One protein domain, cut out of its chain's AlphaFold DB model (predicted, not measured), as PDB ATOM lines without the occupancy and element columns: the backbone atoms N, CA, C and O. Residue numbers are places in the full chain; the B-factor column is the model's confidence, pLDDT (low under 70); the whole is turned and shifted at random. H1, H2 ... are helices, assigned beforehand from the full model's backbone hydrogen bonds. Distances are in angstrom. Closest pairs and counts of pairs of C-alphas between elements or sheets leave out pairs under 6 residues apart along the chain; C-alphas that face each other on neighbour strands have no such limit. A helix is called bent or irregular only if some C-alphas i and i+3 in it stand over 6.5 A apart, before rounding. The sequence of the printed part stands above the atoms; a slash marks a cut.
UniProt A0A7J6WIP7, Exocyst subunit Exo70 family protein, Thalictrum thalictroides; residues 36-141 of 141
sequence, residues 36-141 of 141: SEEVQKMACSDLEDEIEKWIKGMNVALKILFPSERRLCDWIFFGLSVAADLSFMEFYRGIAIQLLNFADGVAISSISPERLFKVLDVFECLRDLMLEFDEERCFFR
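This is residues 36 to 141 of the 141 residues of the protein "Exocyst subunit Exo70 family protein" of Thalictrum thalictroides (UniProt A0A7J6WIP7). Three long helices, H2, H3 and H4, run up and down along one axis as a loose, rod-shaped bundle, and the short H1 packs on residues 101 to 108 of H3. H2 is bent: its arm H2a runs beside H4, while its arm H2b packs on residues 81 to 92 of H3, apart from H4. The printed part has 106 residues with four named helices, in the order H1, H2, H3, H4, and no named strand: all helix. It is loose, with a radius of gyration of the C-alphas of 16.3 A, and spans 53 by 24 by 18 A.

H1, residues 36 to 40, touches H3, residues 81 to 108; their closest C-alphas, Ser 36 and Gly 105, are 3.9 A apart. H2, residues 44 to 76, was assigned as one helix by its hydrogen bonds but is bent, with C-alphas 63 and 66 7.0 A apart. Its arms H2a, residues 44 to 63, and H2b, residues 66 to 76, stand at a steep tilt of 38 degrees, only just past shallow. H2a touches H4, residues 113 to 136, at a shallow tilt of 5 degrees, the same way, closest at the C-alphas of Ile 55 and Cys 125, 6.7 A. H2b and H3 form a helical hairpin at 21 degrees, closest at the C-alphas of Cys 73 and Ala 84, 4.8 A. H3 has a kink of 29 degrees near residue 96. Every O i to N i+4 pair is within hydrogen-bond range in H1, H2a and H2b, against 23 of 24 in H3 and 19 of 20 in H4.

H1 begins at C-alpha 36 (110.551, 140.922, 73.695). H2a measures 28.7 A, H3 39.1 A and H4 34.9 A, ending at C-alpha 136 (101.063, 137.969, 101.594).

The farthest C-alphas, Gly 79 and Ser 112, are 53.3 A apart. The printed part has no cut, and its three links are tight. The pLDDT is under 70 at residues 110 to 111, 114 and 129 to 141.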
ATOM      1  N   SER A  36     111.430 141.999  74.180       76.19
ATOM      2  CA  SER A  36     110.551 140.922  73.695       76.19
ATOM      3  C   SER A  36     111.046 140.381  72.340       76.19
ATOM      4  O   SER A  36     111.087 139.173  72.117       76.19
ATOM      5  N   GLU A  37     111.547 141.260  71.463       79.56
ATOM      6  CA  GLU A  37     112.107 140.889  70.158       79.56
ATOM      7  C   GLU A  37     113.418 140.093  70.258       79.56
ATOM      8  O   GLU A  37     113.672 139.220  69.425       79.56
ATOM      9  N   GLU A  38     114.266 140.392  71.248       82.88
ATOM     10  CA  GLU A  38     115.517 139.661  71.488       82.88
ATOM     11  C   GLU A  38     115.241 138.239  71.982       82.88
ATOM     12  O   GLU A  38     115.862 137.293  71.497       82.88
ATOM     13  N   VAL A  39     114.260 138.077  72.877       82.56
ATOM     14  CA  VAL A  39     113.817 136.761  73.366       82.56
ATOM     15  C   VAL A  39     113.250 135.919  72.219       82.56
ATOM     16  O   VAL A  39     113.599 134.749  72.075       82.56
ATOM     17  N   GLN A  40     112.436 136.513  71.342       76.25
ATOM     18  CA  GLN A  40     111.827 135.801  70.211       76.25
ATOM     19  C   GLN A  40     112.849 135.236  69.214       76.25
ATOM     20  O   GLN A  40     112.638 134.157  68.652       76.25
ATOM     21  N   LYS A  41     113.944 135.965  68.972       81.69
ATOM     22  CA  LYS A  41     114.986 135.598  67.995       81.69
ATOM     23  C   LYS A  41     116.056 134.662  68.562       81.69
ATOM     24  O   LYS A  41     116.928 134.227  67.811       81.69
ATOM     25  N   MET A  42     116.001 134.357  69.856       83.25
ATOM     26  CA  MET A  42     116.980 133.525  70.545       83.25
ATOM     27  C   MET A  42     116.912 132.055  70.090       83.25
ATOM     28  O   MET A  42     115.839 131.521  69.772       83.25
ATOM     29  N   ALA A  43     118.071 131.390  70.052       83.19
ATOM     30  CA  ALA A  43     118.149 129.955  69.804       83.19
ATOM     31  C   ALA A  43     117.481 129.175  70.947       83.19
ATOM     32  O   ALA A  43     117.410 129.647  72.078       83.19
ATOM     33  N   CYS A  44     116.975 127.971  70.660       76.75
ATOM     34  CA  CYS A  44     116.205 127.208  71.647       76.75
ATOM     35  C   CYS A  44     117.030 126.842  72.891       76.75
ATOM     36  O   CYS A  44     116.532 127.009  73.995       76.75
ATOM     37  N   SER A  45     118.292 126.430  72.730       79.75
ATOM     38  CA  SER A  45     119.175 126.125  73.867       79.75
ATOM     39  C   SER A  45     119.463 127.349  74.738       79.75
ATOM     40  O   SER A  45     119.380 127.273  75.957       79.75
ATOM     41  N   ASP A  46     119.740 128.498  74.119       84.88
ATOM     42  CA  ASP A  46     120.039 129.734  74.851       84.88
ATOM     43  C   ASP A  46     118.808 130.235  75.623       84.88
ATOM     44  O   ASP A  46     118.927 130.758  76.730       84.88
ATOM     45  N   LEU A  47     117.614 130.041  75.051       83.31
ATOM     46  CA  LEU A  47     116.351 130.398  75.690       83.31
ATOM     47  C   LEU A  47     116.098 129.562  76.949       83.31
ATOM     48  O   LEU A  47     115.599 130.093  77.936       83.31
ATOM     49  N   GLU A  48     116.455 128.278  76.938       81.94
ATOM     50  CA  GLU A  48     116.321 127.407  78.111       81.94
ATOM     51  C   GLU A  48     117.200 127.875  79.273       81.94
ATOM     52  O   GLU A  48     116.708 128.004  80.397       81.94
ATOM     53  N   ASP A  49     118.459 128.210  78.989       86.19
ATOM     54  CA  ASP A  49     119.389 128.741  79.987       86.19
ATOM     55  C   ASP A  49     118.900 130.079  80.564       86.19
ATOM     56  O   ASP A  49     119.034 130.342  81.764       86.19
ATOM     57  N   GLU A  50     118.337 130.955  79.727       87.50
ATOM     58  CA  GLU A  50     117.781 132.230  80.182       87.50
ATOM     59  C   GLU A  50     116.483 132.049  80.980       87.50
ATOM     60  O   GLU A  50     116.292 132.757  81.968       87.50
ATOM     61  N   ILE A  51     115.630 131.077  80.640       86.19
ATOM     62  CA  ILE A  51     114.435 130.749  81.433       86.19
ATOM     63  C   ILE A  51     114.834 130.224  82.815       86.19
ATOM     64  O   ILE A  51     114.261 130.655  83.814       86.19
ATOM     65  N   GLU A  52     115.847 129.358  82.917       87.25
ATOM     66  CA  GLU A  52     116.310 128.864  84.219       87.25
ATOM     67  C   GLU A  52     116.853 130.006  85.098       87.25
ATOM     68  O   GLU A  52     116.531 130.100  86.289       87.25
ATOM     69  N   LYS A  53     117.644 130.918  84.516       89.19
ATOM     70  CA  LYS A  53     118.111 132.131  85.212       89.19
ATOM     71  C   LYS A  53     116.946 133.023  85.617       89.19
ATOM     72  O   LYS A  53     116.934 133.524  86.741       89.19
ATOM     73  N   TRP A  54     115.958 133.186  84.739       90.12
ATOM     74  CA  TRP A  54     114.764 133.976  85.007       90.12
ATOM     75  C   TRP A  54     113.955 133.410  86.177       90.12
ATOM     76  O   TRP A  54     113.643 134.154  87.106       90.12
ATOM     77  N   ILE A  55     113.713 132.096  86.216       87.06
ATOM     78  CA  ILE A  55     113.013 131.420  87.323       87.06
ATOM     79  C   ILE A  55     113.780 131.591  88.643       87.06
ATOM     80  O   ILE A  55     113.186 131.877  89.688       87.06
ATOM     81  N   LYS A  56     115.113 131.453  88.629       88.69
ATOM     82  CA  LYS A  56     115.949 131.680  89.822       88.69
ATOM     83  C   LYS A  56     115.891 133.136  90.286       88.69
ATOM     84  O   LYS A  56     115.719 133.392  91.477       88.69
ATOM     85  N   GLY A  57     116.002 134.082  89.358       88.81
ATOM     86  CA  GLY A  57     115.908 135.511  89.642       88.81
ATOM     87  C   GLY A  57     114.545 135.901  90.209       88.81
ATOM     88  O   GLY A  57     114.487 136.635  91.194       88.81
ATOM     89  N   MET A  58     113.464 135.337  89.664       85.62
ATOM     90  CA  MET A  58     112.100 135.506  90.166       85.62
ATOM     91  C   MET A  58     111.965 135.009  91.609       85.62
ATOM     92  O   MET A  58     111.475 135.736  92.470       85.62
ATOM     93  N   ASN A  59     112.474 133.810  91.907       86.00
ATOM     94  CA  ASN A  59     112.463 133.265  93.267       86.00
ATOM     95  C   ASN A  59     113.212 134.162  94.264       86.00
ATOM     96  O   ASN A  59     112.753 134.348  95.389       86.00
ATOM     97  N   VAL A  60     114.357 134.732  93.872       88.44
ATOM     98  CA  VAL A  60     115.099 135.670  94.730       88.44
ATOM     99  C   VAL A  60     114.340 136.985  94.898       88.44
ATOM    100  O   VAL A  60     114.268 137.511  96.012       88.44
ATOM    101  N   ALA A  61     113.754 137.513  93.823       86.25
ATOM    102  CA  ALA A  61     112.953 138.728  93.889       86.25
ATOM    103  C   ALA A  61     111.799 138.570  94.886       86.25
ATOM    104  O   ALA A  61     111.619 139.422  95.755       86.25
ATOM    105  N   LEU A  62     111.112 137.432  94.825       82.19
ATOM    106  CA  LEU A  62     110.001 137.105  95.703       82.19
ATOM    107  C   LEU A  62     110.393 136.875  97.148       82.19
ATOM    108  O   LEU A  62     109.883 137.526  98.048       82.19
ATOM    109  N   LYS A  63     111.306 135.939  97.380       84.75
ATOM    110  CA  LYS A  63     111.568 135.443  98.734       84.75
ATOM    111  C   LYS A  63     112.491 136.363  99.517       84.75
ATOM    112  O   LYS A  63     112.602 136.237 100.735       84.75
ATOM    113  N   ILE A  64     113.190 137.265  98.823       88.31
ATOM    114  CA  ILE A  64     114.235 138.096  99.415       88.31
ATOM    115  C   ILE A  64     114.006 139.573  99.109       88.31
ATOM    116  O   ILE A  64     113.889 140.354 100.055       88.31
ATOM    117  N   LEU A  65     113.952 139.984  97.837       88.94
ATOM    118  CA  LEU A  65     113.966 141.416  97.500       88.94
ATOM    119  C   LEU A  65     112.682 142.133  97.927       88.94
ATOM    120  O   LEU A  65     112.783 143.145  98.615       88.94
ATOM    121  N   PHE A  66     111.495 141.626  97.579       87.94
ATOM    122  CA  PHE A  66     110.237 142.300  97.921       87.94
ATOM    123  C   PHE A  66     109.991 142.384  99.437       87.94
ATOM    124  O   PHE A  66     109.746 143.494  99.916       87.94
ATOM    125  N   PRO A  67     110.149 141.310 100.237       88.94
ATOM    126  CA  PRO A  67     109.962 141.397 101.684       88.94
ATOM    127  C   PRO A  67     110.992 142.315 102.347       88.94
ATOM    128  O   PRO A  67     110.668 143.056 103.278       88.94
ATOM    129  N   SER A  68     112.243 142.289 101.872       91.19
ATOM    130  CA  SER A  68     113.299 143.160 102.398       91.19
ATOM    131  C   SER A  68     113.035 144.625 102.067       91.19
ATOM    132  O   SER A  68     113.204 145.483 102.933       91.19
ATOM    133  N   GLU A  69     112.584 144.914 100.845       92.94
ATOM    134  CA  GLU A  69     112.224 146.269 100.438       92.94
ATOM    135  C   GLU A  69     111.037 146.785 101.237       92.94
ATOM    136  O   GLU A  69     111.081 147.908 101.735       92.94
ATOM    137  N   ARG A  70     110.000 145.959 101.419       92.19
ATOM    138  CA  ARG A  70     108.826 146.353 102.193       92.19
ATOM    139  C   ARG A  70     109.209 146.781 103.603       92.19
ATOM    140  O   ARG A  70     108.854 147.875 104.034       92.19
ATOM    141  N   ARG A  71     110.002 145.950 104.288       92.62
ATOM    142  CA  ARG A  71     110.509 146.247 105.634       92.62
ATOM    143  C   ARG A  71     111.323 147.534 105.663       92.62
ATOM    144  O   ARG A  71     111.219 148.290 106.626       92.62
ATOM    145  N   LEU A  72     112.131 147.793 104.632       92.81
ATOM    146  CA  LEU A  72     112.923 149.016 104.582       92.81
ATOM    147  C   LEU A  72     112.048 150.257 104.359       92.81
ATOM    148  O   LEU A  72     112.246 151.250 105.056       92.81
ATOM    149  N   CYS A  73     111.061 150.192 103.461       91.44
ATOM    150  CA  CYS A  73     110.084 151.262 103.265       91.44
ATOM    151  C   CYS A  73     109.333 151.569 104.566       91.44
ATOM    152  O   CYS A  73     109.290 152.724 104.988       91.44
ATOM    153  N   ASP A  74     108.809 150.547 105.244       91.69
ATOM    154  CA  ASP A  74     108.071 150.719 106.501       91.69
ATOM    155  C   ASP A  74     108.957 151.320 107.610       91.69
ATOM    156  O   ASP A  74     108.498 152.134 108.416       91.69
ATOM    157  N   TRP A  75     110.247 150.968 107.634       91.31
ATOM    158  CA  TRP A  75     111.208 151.498 108.601       91.31
ATOM    159  C   TRP A  75     111.620 152.950 108.310       91.31
ATOM    160  O   TRP A  75     111.615 153.785 109.215       91.31
ATOM    161  N   ILE A  76     111.952 153.280 107.057       90.25
ATOM    162  CA  ILE A  76     112.392 154.627 106.653       90.25
ATOM    163  C   ILE A  76     111.243 155.631 106.744       90.25
ATOM    164  O   ILE A  76     111.423 156.749 107.236       90.25
ATOM    165  N   PHE A  77     110.056 155.229 106.296       89.31
ATOM    166  CA  PHE A  77     108.856 156.059 106.274       89.31
ATOM    167  C   PHE A  77     107.956 155.789 107.482       89.31
ATOM    168  O   PHE A  77     106.739 155.949 107.398       89.31
ATOM    169  N   PHE A  78     108.533 155.406 108.624       88.50
ATOM    170  CA  PHE A  78     107.771 155.170 109.846       88.50
ATOM    171  C   PHE A  78     106.896 156.387 110.201       88.50
ATOM    172  O   PHE A  78     107.384 157.513 110.338       88.50
ATOM    173  N   GLY A  79     105.586 156.159 110.344       86.12
ATOM    174  CA  GLY A  79     104.585 157.213 110.562       86.12
ATOM    175  C   GLY A  79     104.089 157.923 109.291       86.12
ATOM    176  O   GLY A  79     103.258 158.822 109.388       86.12
ATOM    177  N   LEU A  80     104.559 157.519 108.107       86.94
ATOM    178  CA  LEU A  80     104.189 158.034 106.784       86.94
ATOM    179  C   LEU A  80     103.793 156.873 105.848       86.94
ATOM    180  O   LEU A  80     104.427 156.662 104.816       86.94
ATOM    181  N   SER A  81     102.734 156.128 106.187       84.94
ATOM    182  CA  SER A  81     102.323 154.909 105.456       84.94
ATOM    183  C   SER A  81     102.159 155.116 103.948       84.94
ATOM    184  O   SER A  81     102.659 154.324 103.160       84.94
ATOM    185  N   VAL A  82     101.561 156.236 103.530       87.31
ATOM    186  CA  VAL A  82     101.389 156.568 102.105       87.31
ATOM    187  C   VAL A  82     102.733 156.680 101.375       87.31
ATOM    188  O   VAL A  82     102.842 156.263 100.226       87.31
ATOM    189  N   ALA A  83     103.763 157.236 102.018       87.94
ATOM    190  CA  ALA A  83     105.091 157.327 101.414       87.94
ATOM    191  C   ALA A  83     105.767 155.949 101.343       87.94
ATOM    192  O   ALA A  83     106.360 155.630 100.316       87.94
ATOM    193  N   ALA A  84     105.609 155.121 102.385       89.38
ATOM    194  CA  ALA A  84     106.100 153.743 102.401       89.38
ATOM    195  C   ALA A  84     105.504 152.917 101.250       89.38
ATOM    196  O   ALA A  84     106.246 152.309 100.477       89.38
ATOM    197  N   ASP A  85     104.176 152.956 101.098       89.06
ATOM    198  CA  ASP A  85     103.457 152.206 100.067       89.06
ATOM    199  C   ASP A  85     103.830 152.684  98.657       89.06
ATOM    200  O   ASP A  85     104.082 151.862  97.776       89.06
ATOM    201  N   LEU A  86     103.919 154.002  98.431       89.38
ATOM    202  CA  LEU A  86     104.303 154.549  97.125       89.38
ATOM    203  C   LEU A  86     105.743 154.189  96.746       89.38
ATOM    204  O   LEU A  86     105.986 153.788  95.607       89.38
ATOM    205  N   SER A  87     106.689 154.299  97.682       90.88
ATOM    206  CA  SER A  87     108.087 153.925  97.440       90.88
ATOM    207  C   SER A  87     108.247 152.424  97.197       90.88
ATOM    208  O   SER A  87     108.928 152.028  96.252       90.88
ATOM    209  N   PHE A  88     107.559 151.581  97.976       91.19
ATOM    210  CA  PHE A  88     107.534 150.137  97.739       91.19
ATOM    211  C   PHE A  88     106.939 149.800  96.364       91.19
ATOM    212  O   PHE A  88     107.502 148.994  95.623       91.19
ATOM    213  N   MET A  89     105.835 150.450  95.986       89.94
ATOM    214  CA  MET A  89     105.191 150.231  94.693       89.94
ATOM    215  C   MET A  89     106.086 150.653  93.521       89.94
ATOM    216  O   MET A  89     106.100 149.969  92.496       89.94
ATOM    217  N   GLU A  90     106.849 151.745  93.649       90.56
ATOM    218  CA  GLU A  90     107.803 152.167  92.616       90.56
ATOM    219  C   GLU A  90     108.929 151.138  92.436       90.56
ATOM    220  O   GLU A  90     109.230 150.756  91.300       90.56
ATOM    221  N   PHE A  91     109.489 150.623  93.536       89.69
ATOM    222  CA  PHE A  91     110.489 149.554  93.495       89.69
ATOM    223  C   PHE A  91     109.936 148.273  92.857       89.69
ATOM    224  O   PHE A  91     110.520 147.743  91.907       89.69
ATOM    225  N   TYR A  92     108.774 147.813  93.332       88.12
ATOM    226  CA  TYR A  92     108.089 146.637  92.800       88.12
ATOM    227  C   TYR A  92     107.838 146.771  91.296       88.12
ATOM    228  O   TYR A  92     108.162 145.867  90.525       88.12
ATOM    229  N   ARG A  93     107.324 147.926  90.853       87.31
ATOM    230  CA  ARG A  93     107.050 148.199  89.439       87.31
ATOM    231  C   ARG A  93     108.315 148.120  88.584       87.31
ATOM    232  O   ARG A  93     108.244 147.614  87.464       87.31
ATOM    233  N   GLY A  94     109.450 148.596  89.094       85.31
ATOM    234  CA  GLY A  94     110.738 148.515  88.404       85.31
ATOM    235  C   GLY A  94     111.154 147.075  88.093       85.31
ATOM    236  O   GLY A  94     111.563 146.787  86.968       85.31
ATOM    237  N   ILE A  95     110.997 146.169  89.063       84.25
ATOM    238  CA  ILE A  95     111.277 144.734  88.902       84.25
ATOM    239  C   ILE A  95     110.233 144.069  87.999       84.25
ATOM    240  O   ILE A  95     110.585 143.379  87.042       84.25
ATOM    241  N   ALA A  96     108.949 144.300  88.284       83.38
ATOM    242  CA  ALA A  96     107.841 143.624  87.621       83.38
ATOM    243  C   ALA A  96     107.837 143.864  86.106       83.38
ATOM    244  O   ALA A  96     107.646 142.920  85.347       83.38
ATOM    245  N   ILE A  97     108.110 145.092  85.649       84.19
ATOM    246  CA  ILE A  97     108.170 145.399  84.211       84.19
ATOM    247  C   ILE A  97     109.246 144.561  83.511       84.19
ATOM    248  O   ILE A  97     108.988 144.008  82.447       84.19
ATOM    249  N   GLN A  98     110.442 144.446  84.093       82.56
ATOM    250  CA  GLN A  98     111.524 143.689  83.457       82.56
ATOM    251  C   GLN A  98     111.204 142.197  83.386       82.56
ATOM    252  O   GLN A  98     111.408 141.569  82.349       82.56
ATOM    253  N   LEU A  99     110.655 141.643  84.467       83.25
ATOM    254  CA  LEU A  99     110.293 140.232  84.517       83.25
ATOM    255  C   LEU A  99     109.151 139.902  83.550       83.25
ATOM    256  O   LEU A  99     109.226 138.895  82.848       83.25
ATOM    257  N   LEU A 100     108.134 140.766  83.473       82.62
ATOM    258  CA  LEU A 100     107.000 140.595  82.567       82.62
ATOM    259  C   LEU A 100     107.395 140.750  81.097       82.62
ATOM    260  O   LEU A 100     106.904 139.987  80.278       82.62
ATOM    261  N   ASN A 101     108.305 141.669  80.757       85.31
ATOM    262  CA  ASN A 101     108.794 141.812  79.380       85.31
ATOM    263  C   ASN A 101     109.474 140.532  78.873       85.31
ATOM    264  O   ASN A 101     109.290 140.148  77.719       85.31
ATOM    265  N   PHE A 102     110.240 139.856  79.735       85.69
ATOM    266  CA  PHE A 102     110.822 138.561  79.393       85.69
ATOM    267  C   PHE A 102     109.735 137.499  79.198       85.69
ATOM    268  O   PHE A 102     109.728 136.821  78.174       85.69
ATOM    269  N   ALA A 103     108.793 137.387  80.141       84.69
ATOM    270  CA  ALA A 103     107.699 136.421  80.052       84.69
ATOM    271  C   ALA A 103     106.834 136.625  78.793       84.69
ATOM    272  O   ALA A 103     106.472 135.649  78.139       84.69
ATOM    273  N   ASP A 104     106.562 137.876  78.418       84.44
ATOM    274  CA  ASP A 104     105.866 138.241  77.180       84.44
ATOM    275  C   ASP A 104     106.649 137.791  75.934       84.44
ATOM    276  O   ASP A 104     106.101 137.124  75.056       84.44
ATOM    277  N   GLY A 105     107.961 138.046  75.899       84.25
ATOM    278  CA  GLY A 105     108.838 137.560  74.831       84.25
ATOM    279  C   GLY A 105     108.830 136.035  74.694       84.25
ATOM    280  O   GLY A 105     108.733 135.513  73.579       84.25
ATOM    281  N   VAL A 106     108.869 135.311  75.819       83.56
ATOM    282  CA  VAL A 106     108.791 133.841  75.839       83.56
ATOM    283  C   VAL A 106     107.432 133.372  75.317       83.56
ATOM    284  O   VAL A 106     107.393 132.507  74.440       83.56
ATOM    285  N   ALA A 107     106.336 133.973  75.786       82.31
ATOM    286  CA  ALA A 107     104.978 133.627  75.377       82.31
ATOM    287  C   ALA A 107     104.750 133.818  73.869       82.31
ATOM    288  O   ALA A 107     104.133 132.969  73.232       82.31
ATOM    289  N   ILE A 108     105.287 134.886  73.270       79.88
ATOM    290  CA  ILE A 108     105.152 135.139  71.826       79.88
ATOM    291  C   ILE A 108     106.046 134.198  70.996       79.88
ATOM    292  O   ILE A 108     105.704 133.839  69.870       79.88
ATOM    293  N   SER A 109     107.185 133.758  71.536       73.19
ATOM    294  CA  SER A 109     108.155 132.912  70.821       73.19
ATOM    295  C   SER A 109     107.700 131.458  70.569       73.19
ATOM    296  O   SER A 109     108.429 130.684  69.926       73.19
ATOM    297  N   SER A 110     106.524 131.061  71.075       65.06
ATOM    298  CA  SER A 110     106.045 129.674  71.112       65.06
ATOM    299  C   SER A 110     105.571 129.164  69.742       65.06
ATOM    300  O   SER A 110     104.390 129.228  69.404       65.06
ATOM    301  N   ILE A 111     106.496 128.639  68.937       68.31
ATOM    302  CA  ILE A 111     106.182 128.064  67.612       68.31
ATOM    303  C   ILE A 111     106.429 126.541  67.573       68.31
ATOM    304  O   ILE A 111     105.851 125.847  66.739       68.31
ATOM    305  N   SER A 112     107.229 125.988  68.493       70.25
ATOM    306  CA  SER A 112     107.537 124.551  68.571       70.25
ATOM    307  C   SER A 112     106.997 123.905  69.860       70.25
ATOM    308  O   SER A 112     106.875 124.586  70.882       70.25
ATOM    309  N   PRO A 113     106.698 122.589  69.857       70.50
ATOM    310  CA  PRO A 113     106.237 121.871  71.051       70.50
ATOM    311  C   PRO A 113     107.257 121.896  72.199       70.50
ATOM    312  O   PRO A 113     106.864 121.953  73.357       70.50
ATOM    313  N   GLU A 114     108.557 121.931  71.896       69.00
ATOM    314  CA  GLU A 114     109.631 122.088  72.891       69.00
ATOM    315  C   GLU A 114     109.525 123.434  73.624       69.00
ATOM    316  O   GLU A 114     109.585 123.486  74.851       69.00
ATOM    317  N   ARG A 115     109.256 124.521  72.886       70.62
ATOM    318  CA  ARG A 115     109.050 125.857  73.466       70.62
ATOM    319  C   ARG A 115     107.756 125.956  74.275       70.62
ATOM    320  O   ARG A 115     107.700 126.740  75.216       70.62
ATOM    321  N   LEU A 116     106.733 125.162  73.955       75.38
ATOM    322  CA  LEU A 116     105.465 125.160  74.693       75.38
ATOM    323  C   LEU A 116     105.638 124.681  76.142       75.38
ATOM    324  O   LEU A 116     105.098 125.302  77.052       75.38
ATOM    325  N   PHE A 117     106.414 123.617  76.371       76.12
ATOM    326  CA  PHE A 117     106.708 123.162  77.735       76.12
ATOM    327  C   PHE A 117     107.453 124.231  78.540       76.12
ATOM    328  O   PHE A 117     107.164 124.436  79.710       76.12
ATOM    329  N   LYS A 118     108.336 124.991  77.891       73.44
ATOM    330  CA  LYS A 118     109.076 126.086  78.534       73.44
ATOM    331  C   LYS A 118     108.200 127.284  78.881       73.44
ATOM    332  O   LYS A 118     108.376 127.906  79.923       73.44
ATOM    333  N   VAL A 119     107.219 127.583  78.035       77.50
ATOM    334  CA  VAL A 119     106.170 128.557  78.352       77.50
ATOM    335  C   VAL A 119     105.395 128.107  79.592       77.50
ATOM    336  O   VAL A 119     105.148 128.928  80.470       77.50
ATOM    337  N   LEU A 120     105.064 126.814  79.705       81.31
ATOM    338  CA  LEU A 120     104.408 126.273  80.900       81.31
ATOM    339  C   LEU A 120     105.268 126.457  82.155       81.31
ATOM    340  O   LEU A 120     104.735 126.965  83.131       81.31
ATOM    341  N   ASP A 121     106.574 126.175  82.116       81.75
ATOM    342  CA  ASP A 121     107.475 126.404  83.263       81.75
ATOM    343  C   ASP A 121     107.436 127.871  83.748       81.75
ATOM    344  O   ASP A 121     107.354 128.153  84.948       81.75
ATOM    345  N   VAL A 122     107.438 128.829  82.811       83.38
ATOM    346  CA  VAL A 122     107.296 130.265  83.119       83.38
ATOM    347  C   VAL A 122     105.919 130.568  83.716       83.38
ATOM    348  O   VAL A 122     105.830 131.287  84.712       83.38
ATOM    349  N   PHE A 123     104.843 130.012  83.151       81.69
ATOM    350  CA  PHE A 123     103.484 130.177  83.679       81.69
ATOM    351  C   PHE A 123     103.313 129.577  85.074       81.69
ATOM    352  O   PHE A 123     102.640 130.182  85.904       81.69
ATOM    353  N   GLU A 124     103.905 128.418  85.355       84.44
ATOM    354  CA  GLU A 124     103.873 127.802  86.680       84.44
ATOM    355  C   GLU A 124     104.580 128.688  87.701       84.44
ATOM    356  O   GLU A 124     104.000 128.997  88.739       84.44
ATOM    357  N   CYS A 125     105.760 129.209  87.360       81.50
ATOM    358  CA  CYS A 125     106.473 130.153  88.215       81.50
ATOM    359  C   CYS A 125     105.664 131.442  88.463       81.50
ATOM    360  O   CYS A 125     105.598 131.916  89.597       81.50
ATOM    361  N   LEU A 126     104.996 131.988  87.438       78.31
ATOM    362  CA  LEU A 126     104.113 133.157  87.574       78.31
ATOM    363  C   LEU A 126     102.834 132.865  88.375       78.31
ATOM    364  O   LEU A 126     102.322 133.744  89.065       78.31
ATOM    365  N   ARG A 127     102.291 131.652  88.283       80.88
ATOM    366  CA  ARG A 127     101.131 131.231  89.076       80.88
ATOM    367  C   ARG A 127     101.514 131.115  90.546       80.88
ATOM    368  O   ARG A 127     100.800 131.641  91.393       80.88
ATOM    369  N   ASP A 128     102.635 130.468  90.834       76.12
ATOM    370  CA  ASP A 128     103.131 130.299  92.198       76.12
ATOM    371  C   ASP A 128     103.467 131.673  92.818       76.12
ATOM    372  O   ASP A 128     103.083 131.952  93.951       76.12
ATOM    373  N   LEU A 129     104.040 132.587  92.021       69.62
ATOM    374  CA  LEU A 129     104.204 134.018  92.325       69.62
ATOM    375  C   LEU A 129     102.877 134.685  92.725       69.62
ATOM    376  O   LEU A 129     102.805 135.364  93.747       69.62
ATOM    377  N   MET A 130     101.826 134.527  91.917       69.50
ATOM    378  CA  MET A 130     100.520 135.127  92.205       69.50
ATOM    379  C   MET A 130      99.912 134.596  93.506       69.50
ATOM    380  O   MET A 130      99.286 135.369  94.229       69.50
ATOM    381  N   LEU A 131     100.104 133.310  93.807       69.38
ATOM    382  CA  LEU A 131      99.622 132.696  95.043       69.38
ATOM    383  C   LEU A 131     100.374 133.221  96.270       69.38
ATOM    384  O   LEU A 131      99.727 133.607  97.239       69.38
ATOM    385  N   GLU A 132     101.706 133.326  96.214       65.62
ATOM    386  CA  GLU A 132     102.500 133.909  97.308       65.62
ATOM    387  C   GLU A 132     102.097 135.372  97.579       65.62
ATOM    388  O   GLU A 132     101.955 135.768  98.734       65.62
ATOM    389  N   PHE A 133     101.809 136.165  96.539       61.97
ATOM    390  CA  PHE A 133     101.307 137.535  96.714       61.97
ATOM    391  C   PHE A 133      99.917 137.613  97.354       61.97
ATOM    392  O   PHE A 133      99.647 138.538  98.127       61.97
ATOM    393  N   ASP A 134      99.011 136.695  97.017       59.22
ATOM    394  CA  ASP A 134      97.661 136.678  97.590       59.22
ATOM    395  C   ASP A 134      97.674 136.147  99.037       59.22
ATOM    396  O   ASP A 134      96.896 136.611  99.872       59.22
ATOM    397  N   GLU A 135      98.616 135.262  99.383       52.59
ATOM    398  CA  GLU A 135      98.883 134.886 100.775       52.59
ATOM    399  C   GLU A 135      99.547 136.027 101.564       52.59
ATOM    400  O   GLU A 135      99.149 136.306 102.698       52.59
ATOM    401  N   GLU A 136     100.483 136.774 100.968       48.47
ATOM    402  CA  GLU A 136     101.063 137.969 101.594       48.47
ATOM    403  C   GLU A 136     100.038 139.097 101.780       48.47
ATOM    404  O   GLU A 136     100.160 139.876 102.729       48.47
ATOM    405  N   ARG A 137      98.955 139.168 100.987       44.56
ATOM    406  CA  ARG A 137      97.825 140.070 101.295       44.56
ATOM    407  C   ARG A 137      97.188 139.788 102.658       44.56
ATOM    408  O   ARG A 137      96.617 140.710 103.236       44.56
ATOM    409  N   CYS A 138      97.313 138.573 103.202       37.28
ATOM    410  CA  CYS A 138      96.900 138.286 104.580       37.28
ATOM    411  C   CYS A 138      97.876 138.849 105.632       37.28
ATOM    412  O   CYS A 138      97.464 139.055 106.770       37.28
ATOM    413  N   PHE A 139      99.127 139.150 105.265       34.47
ATOM    414  CA  PHE A 139     100.104 139.866 106.101       34.47
ATOM    415  C   PHE A 139     100.067 141.393 105.923       34.47
ATOM    416  O   PHE A 139     100.586 142.118 106.769       34.47
ATOM    417  N   PHE A 140      99.437 141.890 104.853       39.62
ATOM    418  CA  PHE A 140      99.252 143.320 104.566       39.62
ATOM    419  C   PHE A 140      97.951 143.923 105.130       39.62
ATOM    420  O   PHE A 140      97.518 144.981 104.662       39.62
ATOM    421  N   ARG A 141      97.330 143.290 106.133       35.81
ATOM    422  CA  ARG A 141      96.187 143.856 106.864       35.81
ATOM    423  C   ARG A 141      96.490 144.076 108.338       35.81
ATOM    424  O   ARG A 141      97.094 143.175 108.953       35.81
TER     425      ARG A 141